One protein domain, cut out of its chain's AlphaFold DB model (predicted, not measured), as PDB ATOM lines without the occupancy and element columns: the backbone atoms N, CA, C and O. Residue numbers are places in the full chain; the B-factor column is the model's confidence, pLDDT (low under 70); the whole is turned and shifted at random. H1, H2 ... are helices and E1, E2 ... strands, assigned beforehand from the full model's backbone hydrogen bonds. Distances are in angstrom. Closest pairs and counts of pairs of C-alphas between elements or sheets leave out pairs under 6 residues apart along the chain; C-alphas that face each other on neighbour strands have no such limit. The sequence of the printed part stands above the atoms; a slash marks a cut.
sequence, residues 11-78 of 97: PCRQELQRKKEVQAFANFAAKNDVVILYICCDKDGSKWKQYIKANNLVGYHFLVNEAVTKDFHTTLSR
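Overview. This is residues 11 to 78 of the 97 residues of an uncharacterized protein of Mucilaginibacter sp. S1162 (UniProt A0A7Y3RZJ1). A short ribbon of two parallel strands, E1 and E2, lies in the middle of a loose frame of four helices that touch one another nowhere. H3 runs alongside the ribbon, H2 and H4 stand at opposite ends of the longest axis, and H1 makes a corner with H2. You have 68 printed residues, with elements in the order H1, H2, E1, H3, E2, H4, mostly helix. The whole is only just loose, close to compact, with a radius of gyration of the C-alphas of 13.2 A and spans of 33 by 26 by 20 A.

Arrangement. Start at E1, residues 37 to 40, and its parallel neighbour E2, residues 60 to 63, at 19 degrees; N 38 and O 60 are within hydrogen-bond range at 2.8 A, as are N 62 and O 38 at 2.8 A. Between them in the chain comes H3, residues 46 to 55, in a strand-helix-strand unit, two parallel neighbour strands with a helix between, whose crossover is right-handed. The closest C-alphas of E1 and H3, those of Cys 40 and Trp 48, are 7.1 A apart. H3 and E2 are near each other, with 5 pairs of C-alphas within 10 A. H2, residues 19 to 31, is close to H3 but not clearly touching, about perpendicular at 83 degrees; their closest C-alphas, Lys 19 and Asn 55, are 7.4 A apart. H1, residues 11 to 17, is close to H2 but not clearly touching, about perpendicular at 80 degrees, with the C-alphas of Leu 16 and Val 22 closest at 6.5 A. H4, residues 66 to 75, is apart from H1, H2, H3 and E1. In H1, H2, H3 and H4 every O i to N i+4 pair is within hydrogen-bond range.

Along the chain. Find C-alpha 37 at (91.837, -42.614, 17.674), where E1 begins. H2 runs 18.3 A, H3 14.7 A and H4 14.1 A, ending at C-alpha 75, (97.753, -49.705, 3.320).

Size, cuts and confidence. The two C-alphas farthest apart, Lys 20 and Ala 67, are 34.2 A apart. The printed part has no cut, and no link is long. Look for pLDDT under 70 at residues 11 to 13, 15 to 16 and 73 to 78.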
ATOM      1  N   PRO A  11      77.005 -43.284   6.451       64.31
ATOM      2  CA  PRO A  11      77.090 -44.387   7.412       64.31
ATOM      3  C   PRO A  11      77.958 -44.046   8.634       64.31
ATOM      4  O   PRO A  11      77.539 -44.300   9.760       64.31
ATOM      5  N   CYS A  12      79.091 -43.352   8.464       67.00
ATOM      6  CA  CYS A  12      79.927 -42.942   9.604       67.00
ATOM      7  C   CYS A  12      79.202 -41.969  10.547       67.00
ATOM      8  O   CYS A  12      79.373 -42.023  11.763       67.00
ATOM      9  N   ARG A  13      78.356 -41.083  10.002       66.81
ATOM     10  CA  ARG A  13      77.522 -40.195  10.824       66.81
ATOM     11  C   ARG A  13      76.443 -40.957  11.584       66.81
ATOM     12  O   ARG A  13      76.144 -40.570  12.708       66.81
ATOM     13  N   GLN A  14      75.873 -42.012  11.005       71.62
ATOM     14  CA  GLN A  14      74.861 -42.836  11.672       71.62
ATOM     15  C   GLN A  14      75.441 -43.635  12.843       71.62
ATOM     16  O   GLN A  14      74.807 -43.704  13.892       71.62
ATOM     17  N   GLU A  15      76.652 -44.180  12.705       69.25
ATOM     18  CA  GLU A  15      77.345 -44.867  13.805       69.25
ATOM     19  C   GLU A  15      77.624 -43.916  14.973       69.25
ATOM     20  O   GLU A  15      77.323 -44.217  16.127       69.25
ATOM     21  N   LEU A  16      78.117 -42.714  14.671       69.38
ATOM     22  CA  LEU A  16      78.468 -41.719  15.685       69.38
ATOM     23  C   LEU A  16      77.246 -40.996  16.289       69.38
ATOM     24  O   LEU A  16      77.339 -40.425  17.374       69.38
ATOM     25  N   GLN A  17      76.075 -41.055  15.641       71.25
ATOM     26  CA  GLN A  17      74.808 -40.561  16.200       71.25
ATOM     27  C   GLN A  17      74.270 -41.439  17.337       71.25
ATOM     28  O   GLN A  17      73.446 -40.978  18.133       71.25
ATOM     29  N   ARG A  18      74.752 -42.681  17.472       77.06
ATOM     30  CA  ARG A  18      74.379 -43.591  18.560       77.06
ATOM     31  C   ARG A  18      75.132 -43.236  19.841       77.06
ATOM     32  O   ARG A  18      75.952 -43.998  20.344       77.06
ATOM     33  N   LYS A  19      74.830 -42.060  20.401       73.25
ATOM     34  CA  LYS A  19      75.548 -41.455  21.541       73.25
ATOM     35  C   LYS A  19      75.755 -42.411  22.720       73.25
ATOM     36  O   LYS A  19      76.832 -42.426  23.302       73.25
ATOM     37  N   LYS A  20      74.750 -43.231  23.052       76.94
ATOM     38  CA  LYS A  20      74.846 -44.225  24.136       76.94
ATOM     39  C   LYS A  20      75.913 -45.286  23.859       76.94
ATOM     40  O   LYS A  20      76.676 -45.620  24.757       76.94
ATOM     41  N   GLU A  21      75.976 -45.785  22.630       79.62
ATOM     42  CA  GLU A  21      76.933 -46.814  22.213       79.62
ATOM     43  C   GLU A  21      78.350 -46.236  22.128       79.62
ATOM     44  O   GLU A  21      79.293 -46.841  22.631       79.62
ATOM     45  N   VAL A  22      78.493 -45.017  21.599       78.69
ATOM     46  CA  VAL A  22      79.779 -44.302  21.555       78.69
ATOM     47  C   VAL A  22      80.315 -44.037  22.964       78.69
ATOM     48  O   VAL A  22      81.491 -44.274  23.232       78.69
ATOM     49  N   GLN A  23      79.458 -43.603  23.891       80.69
ATOM     50  CA  GLN A  23      79.834 -43.390  25.290       80.69
ATOM     51  C   GLN A  23      80.199 -44.710  25.985       80.69
ATOM     52  O   GLN A  23      81.173 -44.768  26.730       80.69
ATOM     53  N   ALA A  24      79.437 -45.781  25.736       82.88
ATOM     54  CA  ALA A  24      79.731 -47.105  26.275       82.88
ATOM     55  C   ALA A  24      81.087 -47.623  25.774       82.88
ATOM     56  O   ALA A  24      81.878 -48.130  26.568       82.88
ATOM     57  N   PHE A  25      81.386 -47.418  24.490       81.81
ATOM     58  CA  PHE A  25      82.677 -47.752  23.902       81.81
ATOM     59  C   PHE A  25      83.815 -46.918  24.502       81.81
ATOM     60  O   PHE A  25      84.844 -47.477  24.866       81.81
ATOM     61  N   ALA A  26      83.616 -45.611  24.694       81.06
ATOM     62  CA  ALA A  26      84.587 -44.746  25.366       81.06
ATOM     63  C   ALA A  26      84.886 -45.199  26.802       81.06
ATOM     64  O   ALA A  26      86.046 -45.291  27.198       81.06
ATOM     65  N   ASN A  27      83.850 -45.559  27.560       84.94
ATOM     66  CA  ASN A  27      83.999 -46.062  28.924       84.94
ATOM     67  C   ASN A  27      84.698 -47.427  28.962       84.94
ATOM     68  O   ASN A  27      85.516 -47.674  29.845       84.94
ATOM     69  N   PHE A  28      84.383 -48.320  28.020       86.00
ATOM     70  CA  PHE A  28      85.085 -49.592  27.869       86.00
ATOM     71  C   PHE A  28      86.562 -49.369  27.542       86.00
ATOM     72  O   PHE A  28      87.424 -49.978  28.171       86.00
ATOM     73  N   ALA A  29      86.855 -48.472  26.601       84.19
ATOM     74  CA  ALA A  29      88.213 -48.183  26.176       84.19
ATOM     75  C   ALA A  29      89.050 -47.625  27.339       84.19
ATOM     76  O   ALA A  29      90.112 -48.162  27.640       84.19
ATOM     77  N   ALA A  30      88.504 -46.660  28.085       83.62
ATOM     78  CA  ALA A  30      89.151 -46.095  29.269       83.62
ATOM     79  C   ALA A  30      89.442 -47.141  30.363       83.62
ATOM     80  O   ALA A  30      90.478 -47.076  31.015       83.62
ATOM     81  N   LYS A  31      88.552 -48.123  30.559       88.06
ATOM     82  CA  LYS A  31      88.745 -49.199  31.550       88.06
ATOM     83  C   LYS A  31      89.831 -50.205  31.170       88.06
ATOM     84  O   LYS A  31      90.357 -50.866  32.057       88.06
ATOM     85  N   ASN A  32      90.125 -50.348  29.882       85.81
ATOM     86  CA  ASN A  32      91.062 -51.345  29.362       85.81
ATOM     87  C   ASN A  32      92.381 -50.721  28.880       85.81
ATOM     88  O   ASN A  32      93.111 -51.373  28.141       85.81
ATOM     89  N   ASP A  33      92.658 -49.464  29.247       84.75
ATOM     90  CA  ASP A  33      93.815 -48.697  28.756       84.75
ATOM     91  C   ASP A  33      93.898 -48.651  27.214       84.75
ATOM     92  O   ASP A  33      94.959 -48.618  26.593       84.75
ATOM     93  N   VAL A  34      92.733 -48.674  26.559       82.38
ATOM     94  CA  VAL A  34      92.614 -48.573  25.106       82.38
ATOM     95  C   VAL A  34      92.364 -47.120  24.741       82.38
ATOM     96  O   VAL A  34      91.405 -46.486  25.180       82.38
ATOM     97  N   VAL A  35      93.208 -46.604  23.860       82.81
ATOM     98  CA  VAL A  35      93.088 -45.245  23.343       82.81
ATOM     99  C   VAL A  35      92.223 -45.230  22.086       82.81
ATOM    100  O   VAL A  35      92.464 -45.971  21.131       82.81
ATOM    101  N   ILE A  36      91.226 -44.342  22.058       82.75
ATOM    102  CA  ILE A  36      90.403 -44.119  20.867       82.75
ATOM    103  C   ILE A  36      91.078 -43.081  19.974       82.75
ATOM    104  O   ILE A  36      91.361 -41.957  20.398       82.75
ATOM    105  N   LEU A  37      91.308 -43.472  18.722       83.75
ATOM    106  CA  LEU A  37      91.837 -42.614  17.674       83.75
ATOM    107  C   LEU A  37      90.769 -42.396  16.604       83.75
ATOM    108  O   LEU A  37      90.337 -43.342  15.944       83.75
ATOM    109  N   TYR A  38      90.389 -41.137  16.414       83.06
ATOM    110  CA  TYR A  38      89.502 -40.696  15.355       83.06
ATOM    111  C   TYR A  38      90.313 -40.042  14.230       83.06
ATOM    112  O   TYR A  38      91.052 -39.089  14.469       83.06
ATOM    113  N   ILE A  39      90.166 -40.531  12.999       82.12
ATOM    114  CA  ILE A  39      90.944 -40.095  11.831       82.12
ATOM    115  C   ILE A  39      90.011 -39.482  10.791       82.12
ATOM    116  O   ILE A  39      89.210 -40.188  10.194       82.12
ATOM    117  N   CYS A  40      90.139 -38.184  10.540       82.81
ATOM    118  CA  CYS A  40      89.355 -37.482   9.534       82.81
ATOM    119  C   CYS A  40      90.173 -37.271   8.259       82.81
ATOM    120  O   CYS A  40      91.199 -36.595   8.291       82.81
ATOM    121  N   CYS A  41      89.675 -37.802   7.139       77.75
ATOM    122  CA  CYS A  41      90.263 -37.662   5.800       77.75
ATOM    123  C   CYS A  41      89.622 -36.545   4.961       77.75
ATOM    124  O   CYS A  41      89.498 -36.665   3.740       77.75
ATOM    125  N   ASP A  42      89.114 -35.499   5.612       74.06
ATOM    126  CA  ASP A  42      88.541 -34.338   4.930       74.06
ATOM    127  C   ASP A  42      89.594 -33.242   4.728       74.06
ATOM    128  O   ASP A  42      90.490 -33.089   5.554       74.06
ATOM    129  N   LYS A  43      89.467 -32.453   3.656       71.25
ATOM    130  CA  LYS A  43      90.471 -31.437   3.290       71.25
ATOM    131  C   LYS A  43      90.496 -30.242   4.243       71.25
ATOM    132  O   LYS A  43      91.557 -29.695   4.512       71.25
ATOM    133  N   ASP A  44      89.326 -29.828   4.727       74.44
ATOM    134  CA  ASP A  44      89.163 -28.610   5.535       74.44
ATOM    135  C   ASP A  44      89.037 -28.929   7.037       74.44
ATOM    136  O   ASP A  44      89.496 -28.190   7.907       74.44
ATOM    137  N   GLY A  45      88.419 -30.062   7.391       74.44
ATOM    138  CA  GLY A  45      88.267 -30.489   8.789       74.44
ATOM    139  C   GLY A  45      87.410 -29.553   9.663       74.44
ATOM    140  O   GLY A  45      87.167 -29.850  10.835       74.44
ATOM    141  N   SER A  46      86.898 -28.448   9.116       78.88
ATOM    142  CA  SER A  46      86.032 -27.476   9.789       78.88
ATOM    143  C   SER A  46      84.758 -28.131  10.335       78.88
ATOM    144  O   SER A  46      84.451 -28.031  11.526       78.88
ATOM    145  N   LYS A  47      84.072 -28.911   9.493       78.25
ATOM    146  CA  LYS A  47      82.893 -29.711   9.864       78.25
ATOM    147  C   LYS A  47      83.224 -30.794  10.888       78.25
ATOM    148  O   LYS A  47      82.413 -31.084  11.761       78.25
ATOM    149  N   TRP A  48      84.425 -31.364  10.814       81.44
ATOM    150  CA  TRP A  48      84.885 -32.384  11.752       81.44
ATOM    151  C   TRP A  48      85.079 -31.819  13.163       81.44
ATOM    152  O   TRP A  48      84.556 -32.376  14.125       81.44
ATOM    153  N   LYS A  49      85.721 -30.651  13.293       81.06
ATOM    154  CA  LYS A  49      85.864 -29.952  14.585       81.06
ATOM    155  C   LYS A  49      84.510 -29.629  15.219       81.06
ATOM    156  O   LYS A  49      84.321 -29.847  16.415       81.06
ATOM    157  N   GLN A  50      83.558 -29.140  14.421       83.00
ATOM    158  CA  GLN A  50      82.191 -28.884  14.889       83.00
ATOM    159  C   GLN A  50      81.510 -30.174  15.364       83.00
ATOM    160  O   GLN A  50      80.860 -30.181  16.408       83.00
ATOM    161  N   TYR A  51      81.709 -31.274  14.637       79.06
ATOM    162  CA  TYR A  51      81.125 -32.570  14.958       79.06
ATOM    163  C   TYR A  51      81.672 -33.173  16.259       79.06
ATOM    164  O   TYR A  51      80.888 -33.665  17.073       79.06
ATOM    165  N   ILE A  52      82.988 -33.083  16.487       82.06
ATOM    166  CA  ILE A  52      83.635 -33.504  17.741       82.06
ATOM    167  C   ILE A  52      83.010 -32.764  18.922       82.06
ATOM    168  O   ILE A  52      82.572 -33.387  19.889       82.06
ATOM    169  N   LYS A  53      82.914 -31.432  18.813       82.56
ATOM    170  CA  LYS A  53      82.373 -30.584  19.879       82.56
ATOM    171  C   LYS A  53      80.895 -30.871  20.146       82.56
ATOM    172  O   LYS A  53      80.489 -30.938  21.300       82.56
ATOM    173  N   ALA A  54      80.097 -31.076  19.099       81.38
ATOM    174  CA  ALA A  54      78.665 -31.348  19.226       81.38
ATOM    175  C   ALA A  54      78.350 -32.714  19.867       81.38
ATOM    176  O   ALA A  54      77.292 -32.877  20.476       81.38
ATOM    177  N   ASN A  55      79.249 -33.694  19.726       75.25
ATOM    178  CA  ASN A  55      79.043 -35.061  20.218       75.25
ATOM    179  C   ASN A  55      79.924 -35.427  21.420       75.25
ATOM    180  O   ASN A  55      79.840 -36.556  21.892       75.25
ATOM    181  N   ASN A  56      80.722 -34.482  21.928       78.69
ATOM    182  CA  ASN A  56      81.623 -34.667  23.066       78.69
ATOM    183  C   ASN A  56      82.523 -35.911  22.922       78.69
ATOM    184  O   ASN A  56      82.672 -36.701  23.854       78.69
ATOM    185  N   LEU A  57      83.074 -36.113  21.717       80.56
ATOM    186  CA  LEU A  57      83.937 -37.260  21.431       80.56
ATOM    187  C   LEU A  57      85.246 -37.134  22.223       80.56
ATOM    188  O   LEU A  57      85.914 -36.100  22.181       80.56
ATOM    189  N   VAL A  58      85.604 -38.199  22.939       79.81
ATOM    190  CA  VAL A  58      86.793 -38.272  23.798       79.81
ATOM    191  C   VAL A  58      87.848 -39.175  23.171       79.81
ATOM    192  O   VAL A  58      87.556 -40.308  22.796       79.81
ATOM    193  N   GLY A  59      89.078 -38.676  23.061       81.62
ATOM    194  CA  GLY A  59      90.198 -39.392  22.450       81.62
ATOM    195  C   GLY A  59      91.062 -38.490  21.574       81.62
ATOM    196  O   GLY A  59      90.936 -37.262  21.585       81.62
ATOM    197  N   TYR A  60      91.944 -39.113  20.797       85.06
ATOM    198  CA  TYR A  60      92.806 -38.404  19.858       85.06
ATOM    199  C   TYR A  60      92.084 -38.193  18.536       85.06
ATOM    200  O   TYR A  60      91.431 -39.096  18.017       85.06
ATOM    201  N   HIS A  61      92.231 -36.997  17.980       86.06
ATOM    202  CA  HIS A  61      91.595 -36.606  16.733       86.06
ATOM    203  C   HIS A  61      92.678 -36.172  15.751       86.06
ATOM    204  O   HIS A  61      93.377 -35.190  15.993       86.06
ATOM    205  N   PHE A  62      92.815 -36.903  14.651       84.12
ATOM    206  CA  PHE A  62      93.836 -36.661  13.643       84.12
ATOM    207  C   PHE A  62      93.182 -36.215  12.337       84.12
ATOM    208  O   PHE A  62      92.322 -36.911  11.800       84.12
ATOM    209  N   LEU A  63      93.562 -35.036  11.845       83.38
ATOM    210  CA  LEU A  63      93.194 -34.569  10.511       83.38
ATOM    211  C   LEU A  63      94.332 -34.951   9.568       83.38
ATOM    212  O   LEU A  63      95.444 -34.443   9.718       83.38
ATOM    213  N   VAL A  64      94.078 -35.872   8.643       82.38
ATOM    214  CA  VAL A  64      95.119 -36.340   7.723       82.38
ATOM    215  C   VAL A  64      95.219 -35.422   6.509       82.38
ATOM    216  O   VAL A  64      94.221 -34.910   6.011       82.38
ATOM    217  N   ASN A  65      96.441 -35.234   6.010       81.62
ATOM    218  CA  ASN A  65      96.665 -34.574   4.726       81.62
ATOM    219  C   ASN A  65      96.382 -35.542   3.557       81.62
ATOM    220  O   ASN A  65      96.141 -36.735   3.760       81.62
ATOM    221  N   GLU A  66      96.407 -35.044   2.320       77.94
ATOM    222  CA  GLU A  66      96.098 -35.864   1.137       77.94
ATOM    223  C   GLU A  66      97.077 -37.032   0.936       77.94
ATOM    224  O   GLU A  66      96.652 -38.127   0.565       77.94
ATOM    225  N   ALA A  67      98.367 -36.831   1.224       78.56
ATOM    226  CA  ALA A  67      99.381 -37.879   1.111       78.56
ATOM    227  C   ALA A  67      99.082 -39.040   2.071       78.56
ATOM    228  O   ALA A  67      98.964 -40.190   1.657       78.56
ATOM    229  N   VAL A  68      98.832 -38.713   3.337       77.94
ATOM    230  CA  VAL A  68      98.495 -39.681   4.380       77.94
ATOM    231  C   VAL A  68      97.134 -40.324   4.101       77.94
ATOM    232  O   VAL A  68      96.988 -41.526   4.270       77.94
ATOM    233  N   THR A  69      96.153 -39.577   3.586       76.75
ATOM    234  CA  THR A  69      94.855 -40.131   3.149       76.75
ATOM    235  C   THR A  69      95.040 -41.234   2.104       76.75
ATOM    236  O   THR A  69      94.449 -42.309   2.218       76.75
ATOM    237  N   LYS A  70      95.894 -40.997   1.101       75.25
ATOM    238  CA  LYS A  70      96.226 -41.988   0.071       75.25
ATOM    239  C   LYS A  70      96.920 -43.214   0.671       75.25
ATOM    240  O   LYS A  70      96.588 -44.341   0.302       75.25
ATOM    241  N   ASP A  71      97.815 -43.013   1.631       75.62
ATOM    242  CA  ASP A  71      98.490 -44.108   2.332       75.62
ATOM    243  C   ASP A  71      97.517 -44.922   3.199       75.62
ATOM    244  O   ASP A  71      97.565 -46.152   3.183       75.62
ATOM    245  N   PHE A  72      96.563 -44.270   3.874       73.31
ATOM    246  CA  PHE A  72      95.487 -44.937   4.615       73.31
ATOM    247  C   PHE A  72      94.655 -45.831   3.685       73.31
ATOM    248  O   PHE A  72      94.444 -47.007   3.985       73.31
ATOM    249  N   HIS A  73      94.237 -45.310   2.528       67.75
ATOM    250  CA  HIS A  73      93.444 -46.067   1.553       67.75
ATOM    251  C   HIS A  73      94.221 -47.178   0.837       67.75
ATOM    252  O   HIS A  73      93.618 -48.117   0.339       67.75
ATOM    253  N   THR A  74      95.547 -47.116   0.765       69.81
ATOM    254  CA  THR A  74      96.346 -48.160   0.097       69.81
ATOM    255  C   THR A  74      96.846 -49.223   1.069       69.81
ATOM    256  O   THR A  74      96.881 -50.407   0.729       69.81
ATOM    257  N   THR A  75      97.182 -48.823   2.296       66.94
ATOM    258  CA  THR A  75      97.753 -49.705   3.320       66.94
ATOM    259  C   THR A  75      96.670 -50.469   4.070       66.94
ATOM    260  O   THR A  75      96.811 -51.667   4.293       66.94
ATOM    261  N   LEU A  76      95.560 -49.812   4.422       64.44
ATOM    262  CA  LEU A  76      94.527 -50.421   5.271       64.44
ATOM    263  C   LEU A  76      93.368 -51.022   4.478       64.44
ATOM    264  O   LEU A  76      92.699 -51.922   4.975       64.44
ATOM    265  N   SER A  77      93.162 -50.606   3.225       53.75
ATOM    266  CA  SER A  77      92.232 -51.304   2.326       53.75
ATOM    267  C   SER A  77      92.815 -52.602   1.755       53.75
ATOM    268  O   SER A  77      92.068 -53.417   1.226       53.75
ATOM    269  N   ARG A  78      94.130 -52.844   1.895       48.50
ATOM    270  CA  ARG A  78      94.759 -54.127   1.533       48.50
ATOM    271  C   ARG A  78      94.459 -55.257   2.522       48.50
ATOM    272  O   ARG A  78      94.586 -56.422   2.160       48.50
TER     273      ARG A  78